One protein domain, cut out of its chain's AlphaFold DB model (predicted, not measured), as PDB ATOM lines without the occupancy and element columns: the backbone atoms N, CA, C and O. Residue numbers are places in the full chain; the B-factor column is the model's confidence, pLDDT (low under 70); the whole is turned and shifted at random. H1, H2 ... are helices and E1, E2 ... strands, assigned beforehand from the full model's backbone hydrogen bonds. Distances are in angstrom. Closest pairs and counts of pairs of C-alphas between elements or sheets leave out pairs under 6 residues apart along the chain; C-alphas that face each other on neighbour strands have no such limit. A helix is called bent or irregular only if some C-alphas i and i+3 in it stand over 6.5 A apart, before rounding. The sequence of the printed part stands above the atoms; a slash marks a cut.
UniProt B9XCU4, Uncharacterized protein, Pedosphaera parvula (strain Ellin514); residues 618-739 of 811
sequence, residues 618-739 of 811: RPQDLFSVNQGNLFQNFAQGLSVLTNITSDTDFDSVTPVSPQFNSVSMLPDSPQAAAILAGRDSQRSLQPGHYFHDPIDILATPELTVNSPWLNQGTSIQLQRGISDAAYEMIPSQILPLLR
ATOM      1  N   ARG A 618      48.385 -61.521   5.259       87.88
ATOM      2  CA  ARG A 618      49.461 -62.309   5.876       87.88
ATOM      3  C   ARG A 618      50.081 -61.475   7.003       87.88
ATOM      4  O   ARG A 618      50.379 -60.312   6.757       87.88
ATOM      5  N   PRO A 619      50.407 -62.043   8.176       88.94
ATOM      6  CA  PRO A 619      51.141 -61.346   9.234       88.94
ATOM      7  C   PRO A 619      52.438 -60.665   8.778       88.94
ATOM      8  O   PRO A 619      52.829 -59.655   9.350       88.94
ATOM      9  N   GLN A 620      53.106 -61.184   7.744       88.69
ATOM     10  CA  GLN A 620      54.310 -60.572   7.164       88.69
ATOM     11  C   GLN A 620      54.024 -59.234   6.462       88.69
ATOM     12  O   GLN A 620      54.895 -58.371   6.435       88.69
ATOM     13  N   ASP A 621      52.800 -59.053   5.960       88.38
ATOM     14  CA  ASP A 621      52.329 -57.829   5.305       88.38
ATOM     15  C   ASP A 621      51.734 -56.826   6.318       88.38
ATOM     16  O   ASP A 621      51.347 -55.720   5.944       88.38
ATOM     17  N   LEU A 622      51.642 -57.205   7.602       89.50
ATOM     18  CA  LEU A 622      51.100 -56.377   8.680       89.50
ATOM     19  C   LEU A 622      52.199 -55.616   9.428       89.50
ATOM     20  O   LEU A 622      53.313 -56.112   9.646       89.50
ATOM     21  N   PHE A 623      51.842 -54.432   9.917       89.69
ATOM     22  CA  PHE A 623      52.737 -53.566  10.675       89.69
ATOM     23  C   PHE A 623      52.680 -53.859  12.169       89.69
ATOM     24  O   PHE A 623      51.619 -54.099  12.740       89.69
ATOM     25  N   SER A 624      53.835 -53.794  12.826       90.19
ATOM     26  CA  SER A 624      53.901 -53.848  14.286       90.19
ATOM     27  C   SER A 624      53.178 -52.649  14.895       90.19
ATOM     28  O   SER A 624      53.511 -51.509  14.577       90.19
ATOM     29  N   VAL A 625      52.259 -52.876  15.836       90.69
ATOM     30  CA  VAL A 625      51.596 -51.791  16.587       90.69
ATOM     31  C   VAL A 625      52.592 -50.897  17.357       90.69
ATOM     32  O   VAL A 625      52.336 -49.710  17.591       90.69
ATOM     33  N   ASN A 626      53.781 -51.417  17.683       90.25
ATOM     34  CA  ASN A 626      54.843 -50.700  18.397       90.25
ATOM     35  C   ASN A 626      55.878 -50.045  17.478       90.25
ATOM     36  O   ASN A 626      56.820 -49.412  17.961       90.25
ATOM     37  N   GLN A 627      55.728 -50.162  16.158       86.50
ATOM     38  CA  GLN A 627      56.694 -49.620  15.212       86.50
ATOM     39  C   GLN A 627      56.819 -48.094  15.360       86.50
ATOM     40  O   GLN A 627      55.820 -47.377  15.419       86.50
ATOM     41  N   GLY A 628      58.045 -47.568  15.417       80.69
ATOM     42  CA  GLY A 628      58.283 -46.131  15.626       80.69
ATOM     43  C   GLY A 628      57.796 -45.253  14.468       80.69
ATOM     44  O   GLY A 628      57.251 -44.183  14.691       80.69
ATOM     45  N   ASN A 629      57.916 -45.732  13.230       76.62
ATOM     46  CA  ASN A 629      57.469 -45.038  12.018       76.62
ATOM     47  C   ASN A 629      56.145 -45.600  11.472       76.62
ATOM     48  O   ASN A 629      55.940 -45.624  10.262       76.62
ATOM     49  N   LEU A 630      55.265 -46.078  12.360       75.25
ATOM     50  CA  LEU A 630      54.015 -46.764  12.021       75.25
ATOM     51  C   LEU A 630      53.223 -46.028  10.922       75.25
ATOM     52  O   LEU A 630      53.026 -46.562   9.834       75.25
ATOM     53  N   PHE A 631      52.884 -44.759  11.159       71.50
ATOM     54  CA  PHE A 631      52.092 -43.946  10.228       71.50
ATOM     55  C   PHE A 631      52.853 -43.504   8.971       71.50
ATOM     56  O   PHE A 631      52.220 -43.158   7.982       71.50
ATOM     57  N   GLN A 632      54.188 -43.571   8.942       69.31
ATOM     58  CA  GLN A 632      54.936 -43.238   7.725       69.31
ATOM     59  C   GLN A 632      54.764 -44.291   6.617       69.31
ATOM     60  O   GLN A 632      54.928 -43.965   5.445       69.31
ATOM     61  N   ASN A 633      54.405 -45.533   6.970       64.06
ATOM     62  CA  ASN A 633      54.409 -46.660   6.031       64.06
ATOM     63  C   ASN A 633      53.029 -47.069   5.484       64.06
ATOM     64  O   ASN A 633      52.986 -47.675   4.420       64.06
ATOM     65  N   PHE A 634      51.912 -46.744   6.153       70.19
ATOM     66  CA  PHE A 634      50.559 -47.060   5.641       70.19
ATOM     67  C   PHE A 634      49.565 -45.895   5.665       70.19
ATOM     68  O   PHE A 634      48.455 -46.062   5.167       70.19
ATOM     69  N   ALA A 635      49.921 -44.711   6.187       65.56
ATOM     70  CA  ALA A 635      49.014 -43.559   6.109       65.56
ATOM     71  C   ALA A 635      48.654 -43.216   4.656       65.56
ATOM     72  O   ALA A 635      47.559 -42.722   4.395       65.56
ATOM     73  N   GLN A 636      49.545 -43.528   3.705       65.62
ATOM     74  CA  GLN A 636      49.300 -43.355   2.281       65.62
ATOM     75  C   GLN A 636      48.145 -44.257   1.820       65.62
ATOM     76  O   GLN A 636      48.334 -45.429   1.514       65.62
ATOM     77  N   GLY A 637      46.943 -43.680   1.754       71.81
ATOM     78  CA  GLY A 637      45.731 -44.350   1.277       71.81
ATOM     79  C   GLY A 637      44.610 -44.474   2.307       71.81
ATOM     80  O   GLY A 637      43.496 -44.810   1.913       71.81
ATOM     81  N   LEU A 638      44.851 -44.153   3.584       87.69
ATOM     82  CA  LEU A 638      43.769 -44.073   4.569       87.69
ATOM     83  C   LEU A 638      42.874 -42.871   4.277       87.69
ATOM     84  O   LEU A 638      43.362 -41.760   4.049       87.69
ATOM     85  N   SER A 639      41.566 -43.086   4.328       90.88
ATOM     86  CA  SER A 639      40.583 -42.008   4.289       90.88
ATOM     87  C   SER A 639      40.345 -41.467   5.695       90.88
ATOM     88  O   SER A 639      40.260 -42.233   6.650       90.88
ATOM     89  N   VAL A 640      40.219 -40.154   5.840       91.94
ATOM     90  CA  VAL A 640      39.771 -39.491   7.069       91.94
ATOM     91  C   VAL A 640      38.599 -38.577   6.749       91.94
ATOM     92  O   VAL A 640      38.492 -38.067   5.632       91.94
ATOM     93  N   LEU A 641      37.716 -38.372   7.725       94.00
ATOM     94  CA  LEU A 641      36.606 -37.434   7.604       94.00
ATOM     95  C   LEU A 641      36.941 -36.124   8.311       94.00
ATOM     96  O   LEU A 641      37.510 -36.125   9.398       94.00
ATOM     97  N   THR A 642      36.556 -35.012   7.690       95.06
ATOM     98  CA  THR A 642      36.580 -33.682   8.303       95.06
ATOM     99  C   THR A 642      35.187 -33.068   8.240       95.06
ATOM    100  O   THR A 642      34.580 -33.009   7.167       95.06
ATOM    101  N   ASN A 643      34.653 -32.667   9.393       95.69
ATOM    102  CA  ASN A 643      33.365 -31.991   9.504       95.69
ATOM    103  C   ASN A 643      33.483 -30.551   8.992       95.69
ATOM    104  O   ASN A 643      34.318 -29.778   9.460       95.69
ATOM    105  N   ILE A 644      32.652 -30.213   8.005       94.88
ATOM    106  CA  ILE A 644      32.760 -28.955   7.243       94.88
ATOM    107  C   ILE A 644      31.570 -28.013   7.443       94.88
ATOM    108  O   ILE A 644      31.627 -26.865   7.009       94.88
ATOM    109  N   THR A 645      30.498 -28.478   8.087       95.06
ATOM    110  CA  THR A 645      29.344 -27.635   8.417       95.06
ATOM    111  C   THR A 645      29.734 -26.627   9.496       95.06
ATOM    112  O   THR A 645      30.331 -27.000  10.508       95.06
ATOM    113  N   SER A 646      29.418 -25.348   9.289       93.88
ATOM    114  CA  SER A 646      29.767 -24.290  10.241       93.88
ATOM    115  C   SER A 646      28.794 -24.230  11.422       93.88
ATOM    116  O   SER A 646      27.629 -24.607  11.303       93.88
ATOM    117  N   ASP A 647      29.239 -23.679  12.552       94.56
ATOM    118  CA  ASP A 647      28.380 -23.433  13.722       94.56
ATOM    119  C   ASP A 647      27.161 -22.574  13.360       94.56
ATOM    120  O   ASP A 647      26.045 -22.842  13.796       94.56
ATOM    121  N   THR A 648      27.357 -21.579  12.489       92.62
ATOM    122  CA  THR A 648      26.278 -20.720  11.994       92.62
ATOM    123  C   THR A 648      25.239 -21.472  11.167       92.62
ATOM    124  O   THR A 648      24.068 -21.101  11.200       92.62
ATOM    125  N   ASP A 649      25.631 -22.528  10.452       92.12
ATOM    126  CA  ASP A 649      24.688 -23.350   9.687       92.12
ATOM    127  C   ASP A 649      23.872 -24.267  10.608       92.12
ATOM    128  O   ASP A 649      22.680 -24.481  10.365       92.12
ATOM    129  N   PHE A 650      24.483 -24.763  11.691       90.44
ATOM    130  CA  PHE A 650      23.800 -25.561  12.713       90.44
ATOM    131  C   PHE A 650      22.772 -24.765  13.521       90.44
ATOM    132  O   PHE A 650      21.750 -25.329  13.906       90.44
ATOM    133  N   ASP A 651      23.024 -23.479  13.764       87.00
ATOM    134  CA  ASP A 651      22.125 -22.589  14.516       87.00
ATOM    135  C   ASP A 651      21.196 -21.755  13.618       87.00
ATOM    136  O   ASP A 651      20.481 -20.861  14.081       87.00
ATOM    137  N   SER A 652      21.188 -22.030  12.313       84.50
ATOM    138  CA  SER A 652      20.289 -21.358  11.381       84.50
ATOM    139  C   SER A 652      18.820 -21.748  11.619       84.50
ATOM    140  O   SER A 652      18.506 -22.767  12.230       84.50
ATOM    141  N   VAL A 653      17.883 -20.944  11.096       81.12
ATOM    142  CA  VAL A 653      16.429 -21.224  11.182       81.12
ATOM    143  C   VAL A 653      16.062 -22.561  10.520       81.12
ATOM    144  O   VAL A 653      15.058 -23.178  10.873       81.12
ATOM    145  N   THR A 654      16.884 -23.022   9.578       82.38
ATOM    146  CA  THR A 654      16.786 -24.333   8.931       82.38
ATOM    147  C   THR A 654      18.122 -25.061   9.086       82.38
ATOM    148  O   THR A 654      18.927 -25.018   8.150       82.38
ATOM    149  N   PRO A 655      18.377 -25.692  10.250       80.88
ATOM    150  CA  PRO A 655      19.652 -26.331  10.543       80.88
ATOM    151  C   PRO A 655      20.085 -27.280   9.427       80.88
ATOM    152  O   PRO A 655      19.301 -28.110   8.959       80.88
ATOM    153  N   VAL A 656      21.336 -27.149   8.994       87.50
ATOM    154  CA  VAL A 656      21.907 -28.002   7.947       87.50
ATOM    155  C   VAL A 656      22.411 -29.298   8.574       87.50
ATOM    156  O   VAL A 656      23.106 -29.273   9.588       87.50
ATOM    157  N   SER A 657      22.094 -30.440   7.959       87.88
ATOM    158  CA  SER A 657      22.642 -31.730   8.387       87.88
ATOM    159  C   SER A 657      24.175 -31.730   8.303       87.88
ATOM    160  O   SER A 657      24.730 -31.210   7.328       87.88
ATOM    161  N   PRO A 658      24.875 -32.345   9.267       91.69
ATOM    162  CA  PRO A 658      26.334 -32.399   9.277       91.69
ATOM    163  C   PRO A 658      26.878 -33.010   7.985       91.69
ATOM    164  O   PRO A 658      26.427 -34.063   7.534       91.69
ATOM    165  N   GLN A 659      27.840 -32.320   7.378       93.81
ATOM    166  CA  GLN A 659      28.522 -32.740   6.160       93.81
ATOM    167  C   GLN A 659      29.988 -33.037   6.462       93.81
ATOM    168  O   GLN A 659      30.629 -32.349   7.264       93.81
ATOM    169  N   PHE A 660      30.530 -34.026   5.752       94.75
ATOM    170  CA  PHE A 660      31.917 -34.451   5.886       94.75
ATOM    171  C   PHE A 660      32.614 -34.449   4.530       94.75
ATOM    172  O   PHE A 660      32.071 -34.954   3.548       94.75
ATOM    173  N   ASN A 661      33.846 -33.945   4.492       95.50
ATOM    174  CA  ASN A 661      34.755 -34.203   3.380       95.50
ATOM    175  C   ASN A 661      35.621 -35.419   3.700       95.50
ATOM    176  O   ASN A 661      36.157 -35.535   4.801       95.50
ATOM    177  N   SER A 662      35.797 -36.294   2.711       94.25
ATOM    178  CA  SER A 662      36.786 -37.368   2.762       94.25
ATOM    179  C   SER A 662      38.121 -36.846   2.238       94.25
ATOM    180  O   SER A 662      38.196 -36.284   1.145       94.25
ATOM    181  N   VAL A 663      39.172 -37.007   3.037       91.56
ATOM    182  CA  VAL A 663      40.538 -36.585   2.717       91.56
ATOM    183  C   VAL A 663      41.461 -37.789   2.850       91.56
ATOM    184  O   VAL A 663      41.281 -38.616   3.738       91.56
ATOM    185  N   SER A 664      42.462 -37.906   1.982       89.88
ATOM    186  CA  SER A 664      43.504 -38.921   2.148       89.88
ATOM    187  C   SER A 664      44.533 -38.469   3.180       89.88
ATOM    188  O   SER A 664      45.063 -37.359   3.094       89.88
ATOM    189  N   MET A 665      44.849 -39.338   4.135       88.06
ATOM    190  CA  MET A 665      45.918 -39.095   5.093       88.06
ATOM    191  C   MET A 665      47.268 -39.046   4.361       88.06
ATOM    192  O   MET A 665      47.607 -39.935   3.580       88.06
ATOM    193  N   LEU A 666      48.048 -37.990   4.606       86.62
ATOM    194  CA  LEU A 666      49.414 -37.877   4.096       86.62
ATOM    195  C   LEU A 666      50.403 -38.258   5.211       86.62
ATOM    196  O   LEU A 666      50.321 -37.660   6.290       86.62
ATOM    197  N   PRO A 667      51.341 -39.196   4.966       81.25
ATOM    198  CA  PRO A 667      52.285 -39.681   5.979       81.25
ATOM    199  C   PRO A 667      53.097 -38.582   6.678       81.25
ATOM    200  O   PRO A 667      53.284 -38.631   7.890       81.25
ATOM    201  N   ASP A 668      53.516 -37.561   5.927       83.25
ATOM    202  CA  ASP A 668      54.349 -36.456   6.427       83.25
ATOM    203  C   ASP A 668      53.532 -35.224   6.860       83.25
ATOM    204  O   ASP A 668      54.067 -34.123   7.011       83.25
ATOM    205  N   SER A 669      52.214 -35.373   7.029       88.00
ATOM    206  CA  SER A 669      51.364 -34.270   7.485       88.00
ATOM    207  C   SER A 669      51.569 -33.966   8.978       88.00
ATOM    208  O   SER A 669      51.784 -34.885   9.774       88.00
ATOM    209  N   PRO A 670      51.426 -32.694   9.405       90.88
ATOM    210  CA  PRO A 670      51.417 -32.339  10.825       90.88
ATOM    211  C   PRO A 670      50.377 -33.126  11.636       90.88
ATOM    212  O   PRO A 670      50.611 -33.470  12.791       90.88
ATOM    213  N   GLN A 671      49.242 -33.446  11.015       91.31
ATOM    214  CA  GLN A 671      48.163 -34.236  11.593       91.31
ATOM    215  C   GLN A 671      48.598 -35.684  11.866       91.31
ATOM    216  O   GLN A 671      48.407 -36.181  12.973       91.31
ATOM    217  N   ALA A 672      49.248 -36.350  10.906       88.38
ATOM    218  CA  ALA A 672      49.788 -37.696  11.116       88.38
ATOM    219  C   ALA A 672      50.874 -37.718  12.209       88.38
ATOM    220  O   ALA A 672      50.913 -38.638  13.028       88.38
ATOM    221  N   ALA A 673      51.709 -36.675  12.280       89.19
ATOM    222  CA  ALA A 673      52.692 -36.519  13.352       89.19
ATOM    223  C   ALA A 673      52.034 -36.356  14.738       89.19
ATOM    224  O   ALA A 673      52.535 -36.910  15.717       89.19
ATOM    225  N   ALA A 674      50.901 -35.650  14.823       92.25
ATOM    226  CA  ALA A 674      50.137 -35.513  16.064       92.25
ATOM    227  C   ALA A 674      49.572 -36.860  16.544       92.25
ATOM    228  O   ALA A 674      49.708 -37.187  17.722       92.25
ATOM    229  N   ILE A 675      49.029 -37.679  15.635       91.50
ATOM    230  CA  ILE A 675      48.581 -39.041  15.972       91.50
ATOM    231  C   ILE A 675      49.740 -39.890  16.489       91.50
ATOM    232  O   ILE A 675      49.602 -40.572  17.502       91.50
ATOM    233  N   LEU A 676      50.889 -39.850  15.811       90.44
ATOM    234  CA  LEU A 676      52.064 -40.613  16.219       90.44
ATOM    235  C   LEU A 676      52.523 -40.237  17.637       90.44
ATOM    236  O   LEU A 676      52.786 -41.123  18.451       90.44
ATOM    237  N   ALA A 677      52.556 -38.939  17.946       92.38
ATOM    238  CA  ALA A 677      52.899 -38.437  19.273       92.38
ATOM    239  C   ALA A 677      51.880 -38.868  20.344       92.38
ATOM    240  O   ALA A 677      52.281 -39.315  21.421       92.38
ATOM    241  N   GLY A 678      50.581 -38.789  20.040       94.12
ATOM    242  CA  GLY A 678      49.507 -39.267  20.917       94.12
ATOM    243  C   GLY A 678      49.621 -40.760  21.216       94.12
ATOM    244  O   GLY A 678      49.598 -41.180  22.376       94.12
ATOM    245  N   ARG A 679      49.869 -41.562  20.175       92.69
ATOM    246  CA  ARG A 679      50.111 -43.008  20.269       92.69
ATOM    247  C   ARG A 679      51.293 -43.313  21.177       92.69
ATOM    248  O   ARG A 679      51.187 -44.169  22.049       92.69
ATOM    249  N   ASP A 680      52.426 -42.640  20.980       93.12
ATOM    250  CA  ASP A 680      53.625 -42.864  21.794       93.12
ATOM    251  C   ASP A 680      53.431 -42.436  23.255       93.12
ATOM    252  O   ASP A 680      53.911 -43.123  24.160       93.12
ATOM    253  N   SER A 681      52.662 -41.371  23.497       94.56
ATOM    254  CA  SER A 681      52.238 -40.974  24.842       94.56
ATOM    255  C   SER A 681      51.411 -42.075  25.511       94.56
ATOM    256  O   SER A 681      51.766 -42.527  26.598       94.56
ATOM    257  N   GLN A 682      50.380 -42.602  24.838       94.12
ATOM    258  CA  GLN A 682      49.567 -43.695  25.385       94.12
ATOM    259  C   GLN A 682      50.359 -44.979  25.592       94.12
ATOM    260  O   GLN A 682      50.233 -45.629  26.627       94.12
ATOM    261  N   ARG A 683      51.236 -45.320  24.648       93.44
ATOM    262  CA  ARG A 683      52.130 -46.469  24.773       93.44
ATOM    263  C   ARG A 683      53.017 -46.350  26.008       93.44
ATOM    264  O   ARG A 683      53.239 -47.345  26.683       93.44
ATOM    265  N   SER A 684      53.472 -45.143  26.353       94.12
ATOM    266  CA  SER A 684      54.249 -44.901  27.576       94.12
ATOM    267  C   SER A 684      53.451 -45.100  28.874       94.12
ATOM    268  O   SER A 684      54.058 -45.315  29.918       94.12
ATOM    269  N   LEU A 685      52.116 -45.079  28.824       93.75
ATOM    270  CA  LEU A 685      51.256 -45.367  29.978       93.75
ATOM    271  C   LEU A 685      50.967 -46.865  30.142       93.75
ATOM    272  O   LEU A 685      50.525 -47.286  31.210       93.75
ATOM    273  N   GLN A 686      51.232 -47.673  29.113       90.56
ATOM    274  CA  GLN A 686      51.032 -49.115  29.180       90.56
ATOM    275  C   GLN A 686      52.076 -49.793  30.074       90.56
ATOM    276  O   GLN A 686      53.223 -49.332  30.158       90.56
ATOM    277  N   PRO A 687      51.730 -50.930  30.702       88.19
ATOM    278  CA  PRO A 687      52.706 -51.780  31.368       88.19
ATOM    279  C   PRO A 687      53.888 -52.101  30.440       88.19
ATOM    280  O   PRO A 687      53.712 -52.573  29.323       88.19
ATOM    281  N   GLY A 688      55.113 -51.806  30.887       86.75
ATOM    282  CA  GLY A 688      56.318 -52.023  30.076       86.75
ATOM    283  C   GLY A 688      56.506 -51.045  28.906       86.75
ATOM    284  O   GLY A 688      57.396 -51.263  28.090       86.75
ATOM    285  N   HIS A 689      55.718 -49.966  28.842       91.69
ATOM    286  CA  HIS A 689      55.754 -48.951  27.783       91.69
ATOM    287  C   HIS A 689      55.531 -49.536  26.375       91.69
ATOM    288  O   HIS A 689      56.236 -49.199  25.414       91.69
ATOM    289  N   TYR A 690      54.588 -50.475  26.270       90.19
ATOM    290  CA  TYR A 690      54.451 -51.366  25.126       90.19
ATOM    291  C   TYR A 690      52.987 -51.774  24.899       90.19
ATOM    292  O   TYR A 690      52.267 -52.049  25.854       90.19
ATOM    293  N   PHE A 691      52.553 -51.826  23.637       92.50
ATOM    294  CA  PHE A 691      51.245 -52.361  23.251       92.50
ATOM    295  C   PHE A 691      51.356 -53.859  22.975       92.50
ATOM    296  O   PHE A 691      52.101 -54.282  22.088       92.50
ATOM    297  N   HIS A 692      50.623 -54.667  23.736       89.06
ATOM    298  CA  HIS A 692      50.661 -56.122  23.635       89.06
ATOM    299  C   HIS A 692      49.773 -56.650  22.513       89.06
ATOM    300  O   HIS A 692      50.093 -57.682  21.920       89.06
ATOM    301  N   ASP A 693      48.698 -55.936  22.199       89.62
ATOM    302  CA  ASP A 693      47.747 -56.287  21.155       89.62
ATOM    303  C   ASP A 693      47.444 -55.067  20.263       89.62
ATOM    304  O   ASP A 693      47.458 -53.933  20.749       89.62
ATOM    305  N   PRO A 694      47.164 -55.255  18.956       90.06
ATOM    306  CA  PRO A 694      46.705 -54.177  18.084       90.06
ATOM    307  C   PRO A 694      45.575 -53.319  18.652       90.06
ATOM    308  O   PRO A 694      45.548 -52.122  18.379       90.06
ATOM    309  N   ILE A 695      44.664 -53.900  19.436       91.56
ATOM    310  CA  ILE A 695      43.522 -53.166  20.001       91.56
ATOM    311  C   ILE A 695      43.917 -52.162  21.086       91.56
ATOM    312  O   ILE A 695      43.200 -51.182  21.271       91.56
ATOM    313  N   ASP A 696      45.076 -52.321  21.734       92.38
ATOM    314  CA  ASP A 696      45.536 -51.396  22.782       92.38
ATOM    315  C   ASP A 696      45.746 -49.975  22.230       92.38
ATOM    316  O   ASP A 696      45.669 -48.982  22.959       92.38
ATOM    317  N   ILE A 697      45.974 -49.859  20.915       92.19
ATOM    318  CA  ILE A 697      46.140 -48.574  20.238       92.19
ATOM    319  C   ILE A 697      44.874 -47.708  20.321       92.19
ATOM    320  O   ILE A 697      44.989 -46.484  20.254       92.19
ATOM    321  N   LEU A 698      43.690 -48.311  20.507       92.75
ATOM    322  CA  LEU A 698      42.407 -47.605  20.609       92.75
ATOM    323  C   LEU A 698      42.342 -46.661  21.813       92.75
ATOM    324  O   LEU A 698      41.596 -45.688  21.773       92.75
ATOM    325  N   ALA A 699      43.191 -46.860  22.826       92.56
ATOM    326  CA  ALA A 699      43.355 -45.909  23.923       92.56
ATOM    327  C   ALA A 699      43.885 -44.533  23.464       92.56
ATOM    328  O   ALA A 699      43.807 -43.574  24.226       92.56
ATOM    329  N   THR A 700      44.409 -44.411  22.237       94.81
ATOM    330  CA  THR A 700      44.931 -43.164  21.646       94.81
ATOM    331  C   THR A 700      43.800 -42.240  21.191       94.81
ATOM    332  O   THR A 700      43.181 -42.505  20.155       94.81
ATOM    333  N   PRO A 701      43.540 -41.115  21.884       95.62
ATOM    334  CA  PRO A 701      42.442 -40.224  21.518       95.62
ATOM    335  C   PRO A 701      42.610 -39.592  20.138       95.62
ATOM    336  O   PRO A 701      41.623 -39.377  19.449       95.62
ATOM    337  N   GLU A 702      43.836 -39.329  19.693       94.94
ATOM    338  CA  GLU A 702      44.125 -38.715  18.393       94.94
ATOM    339  C   GLU A 702      43.787 -39.634  17.208       94.94
ATOM    340  O   GLU A 702      43.647 -39.158  16.084       94.94
ATOM    341  N   LEU A 703      43.610 -40.941  17.439       92.75
ATOM    342  CA  LEU A 703      43.034 -41.845  16.439       92.75
ATOM    343  C   LEU A 703      41.515 -41.709  16.335       92.75
ATOM    344  O   LEU A 703      40.941 -42.167  15.351       92.75
ATOM    345  N   THR A 704      40.873 -41.129  17.350       94.19
ATOM    346  CA  THR A 704      39.420 -41.128  17.503       94.19
ATOM    347  C   THR A 704      38.884 -39.746  17.862       94.19
ATOM    348  O   THR A 704      38.796 -38.862  17.008       94.19
ATOM    349  N   VAL A 705      38.542 -39.539  19.130       93.44
ATOM    350  CA  VAL A 705      37.827 -38.371  19.642       93.44
ATOM    351  C   VAL A 705      38.630 -37.087  19.562       93.44
ATOM    352  O   VAL A 705      38.026 -36.054  19.356       93.44
ATOM    353  N   ASN A 706      39.962 -37.141  19.600       95.56
ATOM    354  CA  ASN A 706      40.865 -35.997  19.432       95.56
ATOM    355  C   ASN A 706      41.514 -35.973  18.036       95.56
ATOM    356  O   ASN A 706      42.613 -35.440  17.875       95.56
ATOM    357  N   SER A 707      40.890 -36.595  17.027       95.12
ATOM    358  CA  SER A 707      41.462 -36.636  15.678       95.12
ATOM    359  C   SER A 707      41.771 -35.228  15.152       95.12
ATOM    360  O   SER A 707      40.883 -34.371  15.139       95.12
ATOM    361  N   PRO A 708      42.995 -34.981  14.644       94.62
ATOM    362  CA  PRO A 708      43.414 -33.665  14.158       94.62
ATOM    363  C   PRO A 708      42.742 -33.242  12.838       94.62
ATOM    364  O   PRO A 708      43.020 -32.157  12.327       94.62
ATOM    365  N   TRP A 709      41.874 -34.087  12.268       94.44
ATOM    366  CA  TRP A 709      41.029 -33.760  11.112       94.44
ATOM    367  C   TRP A 709      39.604 -33.346  11.489       94.44
ATOM    368  O   TRP A 709      38.883 -32.814  10.641       94.44
ATOM    369  N   LEU A 710      39.205 -33.563  12.741       96.06
ATOM    370  CA  LEU A 710      37.887 -33.198  13.240       96.06
ATOM    371  C   LEU A 710      37.945 -31.812  13.883       96.06
ATOM    372  O   LEU A 710      38.766 -31.546  14.761       96.06
ATOM    373  N   ASN A 711      37.058 -30.917  13.458       94.62
ATOM    374  CA  ASN A 711      36.872 -29.629  14.108       94.62
ATOM    375  C   ASN A 711      36.065 -29.825  15.396       94.62
ATOM    376  O   ASN A 711      34.869 -30.092  15.346       94.62
ATOM    377  N   GLN A 712      36.733 -29.645  16.531       92.56
ATOM    378  CA  GLN A 712      36.182 -29.792  17.883       92.56
ATOM    379  C   GLN A 712      36.206 -28.468  18.658       92.56
ATOM    380  O   GLN A 712      36.125 -28.450  19.883       92.56
ATOM    381  N   GLY A 713      36.387 -27.345  17.954       92.88
ATOM    382  CA  GLY A 713      36.672 -26.053  18.577       92.88
ATOM    383  C   GLY A 713      35.526 -25.484  19.414       92.88
ATOM    384  O   GLY A 713      35.754 -24.554  20.186       92.88
ATOM    385  N   THR A 714      34.308 -26.014  19.269       94.31
ATOM    386  CA  THR A 714      33.103 -25.512  19.938       94.31
ATOM    387  C   THR A 714      32.197 -26.646  20.410       94.31
ATOM    388  O   THR A 714      32.207 -27.755  19.870       94.31
ATOM    389  N   SER A 715      31.357 -26.355  21.409       91.06
ATOM    390  CA  SER A 715      30.329 -27.291  21.873       91.06
ATOM    391  C   SER A 715      29.325 -27.637  20.775       91.06
ATOM    392  O   SER A 715      28.853 -28.765  20.736       91.06
ATOM    393  N   ILE A 716      29.035 -26.712  19.852       92.00
ATOM    394  CA  ILE A 716      28.128 -26.956  18.723       92.00
ATOM    395  C   ILE A 716      28.688 -28.060  17.822       92.00
ATOM    396  O   ILE A 716      27.963 -28.993  17.489       92.00
ATOM    397  N   GLN A 717      29.979 -28.008  17.481       93.94
ATOM    398  CA  GLN A 717      30.605 -29.059  16.674       93.94
ATOM    399  C   GLN A 717      30.618 -30.408  17.391       93.94
ATOM    400  O   GLN A 717      30.268 -31.420  16.791       93.94
ATOM    401  N   LEU A 718      30.954 -30.427  18.683       91.56
ATOM    402  CA  LEU A 718      30.939 -31.657  19.479       91.56
ATOM    403  C   LEU A 718      29.535 -32.269  19.583       91.56
ATOM    404  O   LEU A 718      29.391 -33.487  19.602       91.56
ATOM    405  N   GLN A 719      28.501 -31.427  19.630       90.19
ATOM    406  CA  GLN A 719      27.113 -31.854  19.777       90.19
ATOM    407  C   GLN A 719      26.405 -32.134  18.451       90.19
ATOM    408  O   GLN A 719      25.392 -32.814  18.456       90.19
ATOM    409  N   ARG A 720      26.830 -31.572  17.321       90.31
ATOM    410  CA  ARG A 720      26.043 -31.647  16.073       90.31
ATOM    411  C   ARG A 720      26.877 -31.898  14.824       90.31
ATOM    412  O   ARG A 720      26.313 -32.121  13.759       90.31
ATOM    413  N   GLY A 721      28.201 -31.846  14.938       92.94
ATOM    414  CA  GLY A 721      29.117 -31.851  13.801       92.94
ATOM    415  C   GLY A 721      29.822 -33.172  13.528       92.94
ATOM    416  O   GLY A 721      30.351 -33.332  12.432       92.94
ATOM    417  N   ILE A 722      29.859 -34.110  14.479       93.50
ATOM    418  CA  ILE A 722      30.738 -35.284  14.397       93.50
ATOM    419  C   ILE A 722      29.988 -36.561  14.794       93.50
ATOM    420  O   ILE A 722      29.519 -36.658  15.920       93.50
ATOM    421  N   SER A 723      29.911 -37.548  13.897       90.38
ATOM    422  CA  SER A 723      29.368 -38.889  14.188       90.38
ATOM    423  C   SER A 723      30.422 -39.843  14.736       90.38
ATOM    424  O   SER A 723      31.621 -39.653  14.520       90.38
ATOM    425  N   ASP A 724      29.973 -40.964  15.305       88.94
ATOM    426  CA  ASP A 724      30.857 -42.095  15.617       88.94
ATOM    427  C   ASP A 724      31.563 -42.612  14.368       88.94
ATOM    428  O   ASP A 724      32.755 -42.888  14.405       88.94
ATOM    429  N   ALA A 725      30.868 -42.632  13.230       87.50
ATOM    430  CA  ALA A 725      31.454 -42.951  11.932       87.50
ATOM    431  C   ALA A 725      32.691 -42.094  11.595       87.50
ATOM    432  O   ALA A 725      33.642 -42.584  10.986       87.50
ATOM    433  N   ALA A 726      32.680 -40.812  11.970       91.75
ATOM    434  CA  ALA A 726      33.803 -39.907  11.764       91.75
ATOM    435  C   ALA A 726      34.898 -40.103  12.820       91.75
ATOM    436  O   ALA A 726      36.076 -40.146  12.457       91.75
ATOM    437  N   TYR A 727      34.524 -40.293  14.089       92.75
ATOM    438  CA  TYR A 727      35.469 -40.629  15.156       92.75
ATOM    439  C   TYR A 727      36.192 -41.955  14.906       92.75
ATOM    440  O   TYR A 727      37.357 -42.102  15.247       92.75
ATOM    441  N   GLU A 728      35.535 -42.929  14.292       92.00
ATOM    442  CA  GLU A 728      36.065 -44.281  14.140       92.00
ATOM    443  C   GLU A 728      36.588 -44.572  12.725       92.00
ATOM    444  O   GLU A 728      36.992 -45.695  12.410       92.00
ATOM    445  N   MET A 729      36.639 -43.551  11.864       91.25
ATOM    446  CA  MET A 729      37.112 -43.692  10.487       91.25
ATOM    447  C   MET A 729      38.553 -44.216  10.428       91.25
ATOM    448  O   MET A 729      38.869 -45.081   9.616       91.25
ATOM    449  N   ILE A 730      39.437 -43.722  11.297       91.44
ATOM    450  CA  ILE A 730      40.828 -44.183  11.351       91.44
ATOM    451  C   ILE A 730      40.919 -45.604  11.937       91.44
ATOM    452  O   ILE A 730      41.438 -46.476  11.234       91.44
ATOM    453  N   PRO A 731      40.426 -45.904  13.162       91.31
ATOM    454  CA  PRO A 731      40.561 -47.243  13.744       91.31
ATOM    455  C   PRO A 731      39.951 -48.351  12.873       91.31
ATOM    456  O   PRO A 731      40.547 -49.423  12.768       91.31
ATOM    457  N   SER A 732      38.834 -48.092  12.182       89.56
ATOM    458  CA  SER A 732      38.193 -49.078  11.297       89.56
ATOM    459  C   SER A 732      39.037 -49.473  10.076       89.56
ATOM    460  O   SER A 732      38.842 -50.547   9.513       89.56
ATOM    461  N   GLN A 733      40.011 -48.653   9.677       89.94
ATOM    462  CA  GLN A 733      40.908 -48.968   8.561       89.94
ATOM    463  C   GLN A 733      42.267 -49.492   9.026       89.94
ATOM    464  O   GLN A 733      42.851 -50.344   8.359       89.94
ATOM    465  N   ILE A 734      42.792 -48.991  10.149       89.44
ATOM    466  CA  ILE A 734      44.151 -49.344  10.580       89.44
ATOM    467  C   ILE A 734      44.204 -50.689  11.295       89.44
ATOM    468  O   ILE A 734      45.180 -51.407  11.136       89.44
ATOM    469  N   LEU A 735      43.174 -51.055  12.063       90.62
ATOM    470  CA  LEU A 735      43.207 -52.259  12.892       90.62
ATOM    471  C   LEU A 735      43.478 -53.549  12.083       90.62
ATOM    472  O   LEU A 735      44.326 -54.335  12.507       90.62
ATOM    473  N   PRO A 736      42.890 -53.756  10.885       89.44
ATOM    474  CA  PRO A 736      43.228 -54.890  10.014       89.44
ATOM    475  C   PRO A 736      44.641 -54.853   9.402       89.44
ATOM    476  O   PRO A 736      45.061 -55.824   8.770       89.44
ATOM    477  N   LEU A 737      45.374 -53.747   9.538       89.88
ATOM    478  CA  LEU A 737      46.739 -53.569   9.025       89.88
ATOM    479  C   LEU A 737      47.805 -53.755  10.115       89.88
ATOM    480  O   LEU A 737      49.002 -53.717   9.823       89.88
ATOM    481  N   LEU A 738      47.384 -53.963  11.364       91.25
ATOM    482  CA  LEU A 738      48.261 -54.081  12.520       91.25
ATOM    483  C   LEU A 738      48.423 -55.530  12.977       91.25
ATOM    484  O   LEU A 738      47.528 -56.364  12.849       91.25
ATOM    485  N   ARG A 739      49.577 -55.806  13.581       91.00
ATOM    486  CA  ARG A 739      49.888 -57.047  14.287       91.00
ATOM    487  C   ARG A 739      50.584 -56.779  15.617       91.00
ATOM    488  O   ARG A 739      51.271 -55.768  15.782       91.00
TER     489      ARG A 739
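This is residues 618 to 739 of the 811 residues of an uncharacterized protein of Pedosphaera parvula (strain Ellin514) (UniProt B9XCU4). This is an elongated body in which a short, antiparallel two-strand ribbon, E1 and E2, leads from a loose cluster of helices H1, H3, H4 and H7 at one end to a loop with the short helix H2 toward the other. From the H2 loop the chain comes back through E2 to H3 and H4, and a long link then leads out to H5, which packs on H2, before H6, which comes near E1, and H7. The printed part has 122 residues, with seven named helices and two named strands in the order H1, E1, H2, E2, H3, H4, H5, H6, H7. It is mostly helix, though under half of the residues are in named elements. The whole is compact by its radius of gyration of the C-alphas, 15.8 A, and spans 53 by 28 by 22 A.

Residues 618 to 629 hold no named element, but residues 623 to 624 pair, parallel, with residues 738 to 739. H1, residues 630 to 634, only just touches H3, residues 670 to 685, with 3 pairs of C-alphas within 8 A, the closest being Phe 631 and Ala 672 at 6.7 A; H3 does so with residues 672 to 676 alone. E1, residues 639 to 643, and E2, residues 660 to 664, are antiparallel neighbours at 147 degrees, with N 640 and O 663 2.8 A apart and N 661 and O 642 2.9 A apart, within hydrogen-bond range. H2, residues 647 to 650, touches H5, residues 715 to 720; their closest C-alphas are those of Asp 647 and Ile 716, 6.1 A. H3, with residues 679 to 683 alone, touches H4, residues 694 to 699, about perpendicular at 83 degrees; the closest C-alphas are those of Gln 682 and Ala 699, 6.8 A. H6, residues 724 to 727, comes closest to E1 at the C-alphas of Leu 641 and Ala 726, 5.6 A. H7, residues 729 to 737, only just touches H4 with 3 pairs of C-alphas within 8 A, closest Pro 694 and Leu 735 at 6.5 A, at a shallow tilt of 26 degrees, opposite ways. Every O i to N i+4 pair is within hydrogen-bond range in H3 and H5, against 0 of 1 in H1, 0 of 2 in H4 and 2 of 5 in H7, where O i to N i+3 gives 1 of 2, 3 of 3 and 3 of 6; H2 and H6 are too short for an i+4 pair.

H1 begins at C-alpha 630 (54.015, -46.764, 12.021). H3 is 23.2 A long, E1 13.4 A, E2 13.0 A and H7 13.9 A. H7 is only just irregular, C-alphas 733 and 736 being 6.52 A apart, and ends at C-alpha 737 (46.739, -53.569, 9.025).

The C-alphas farthest apart are those of Gln 620 and Val 653, 54.8 A. The printed part has no cut, and the link from H4 to H5 is long, 15 residues. The mean pLDDT of the printed part is 89.5; residues 632 to 633 and 635 to 636 are under 70.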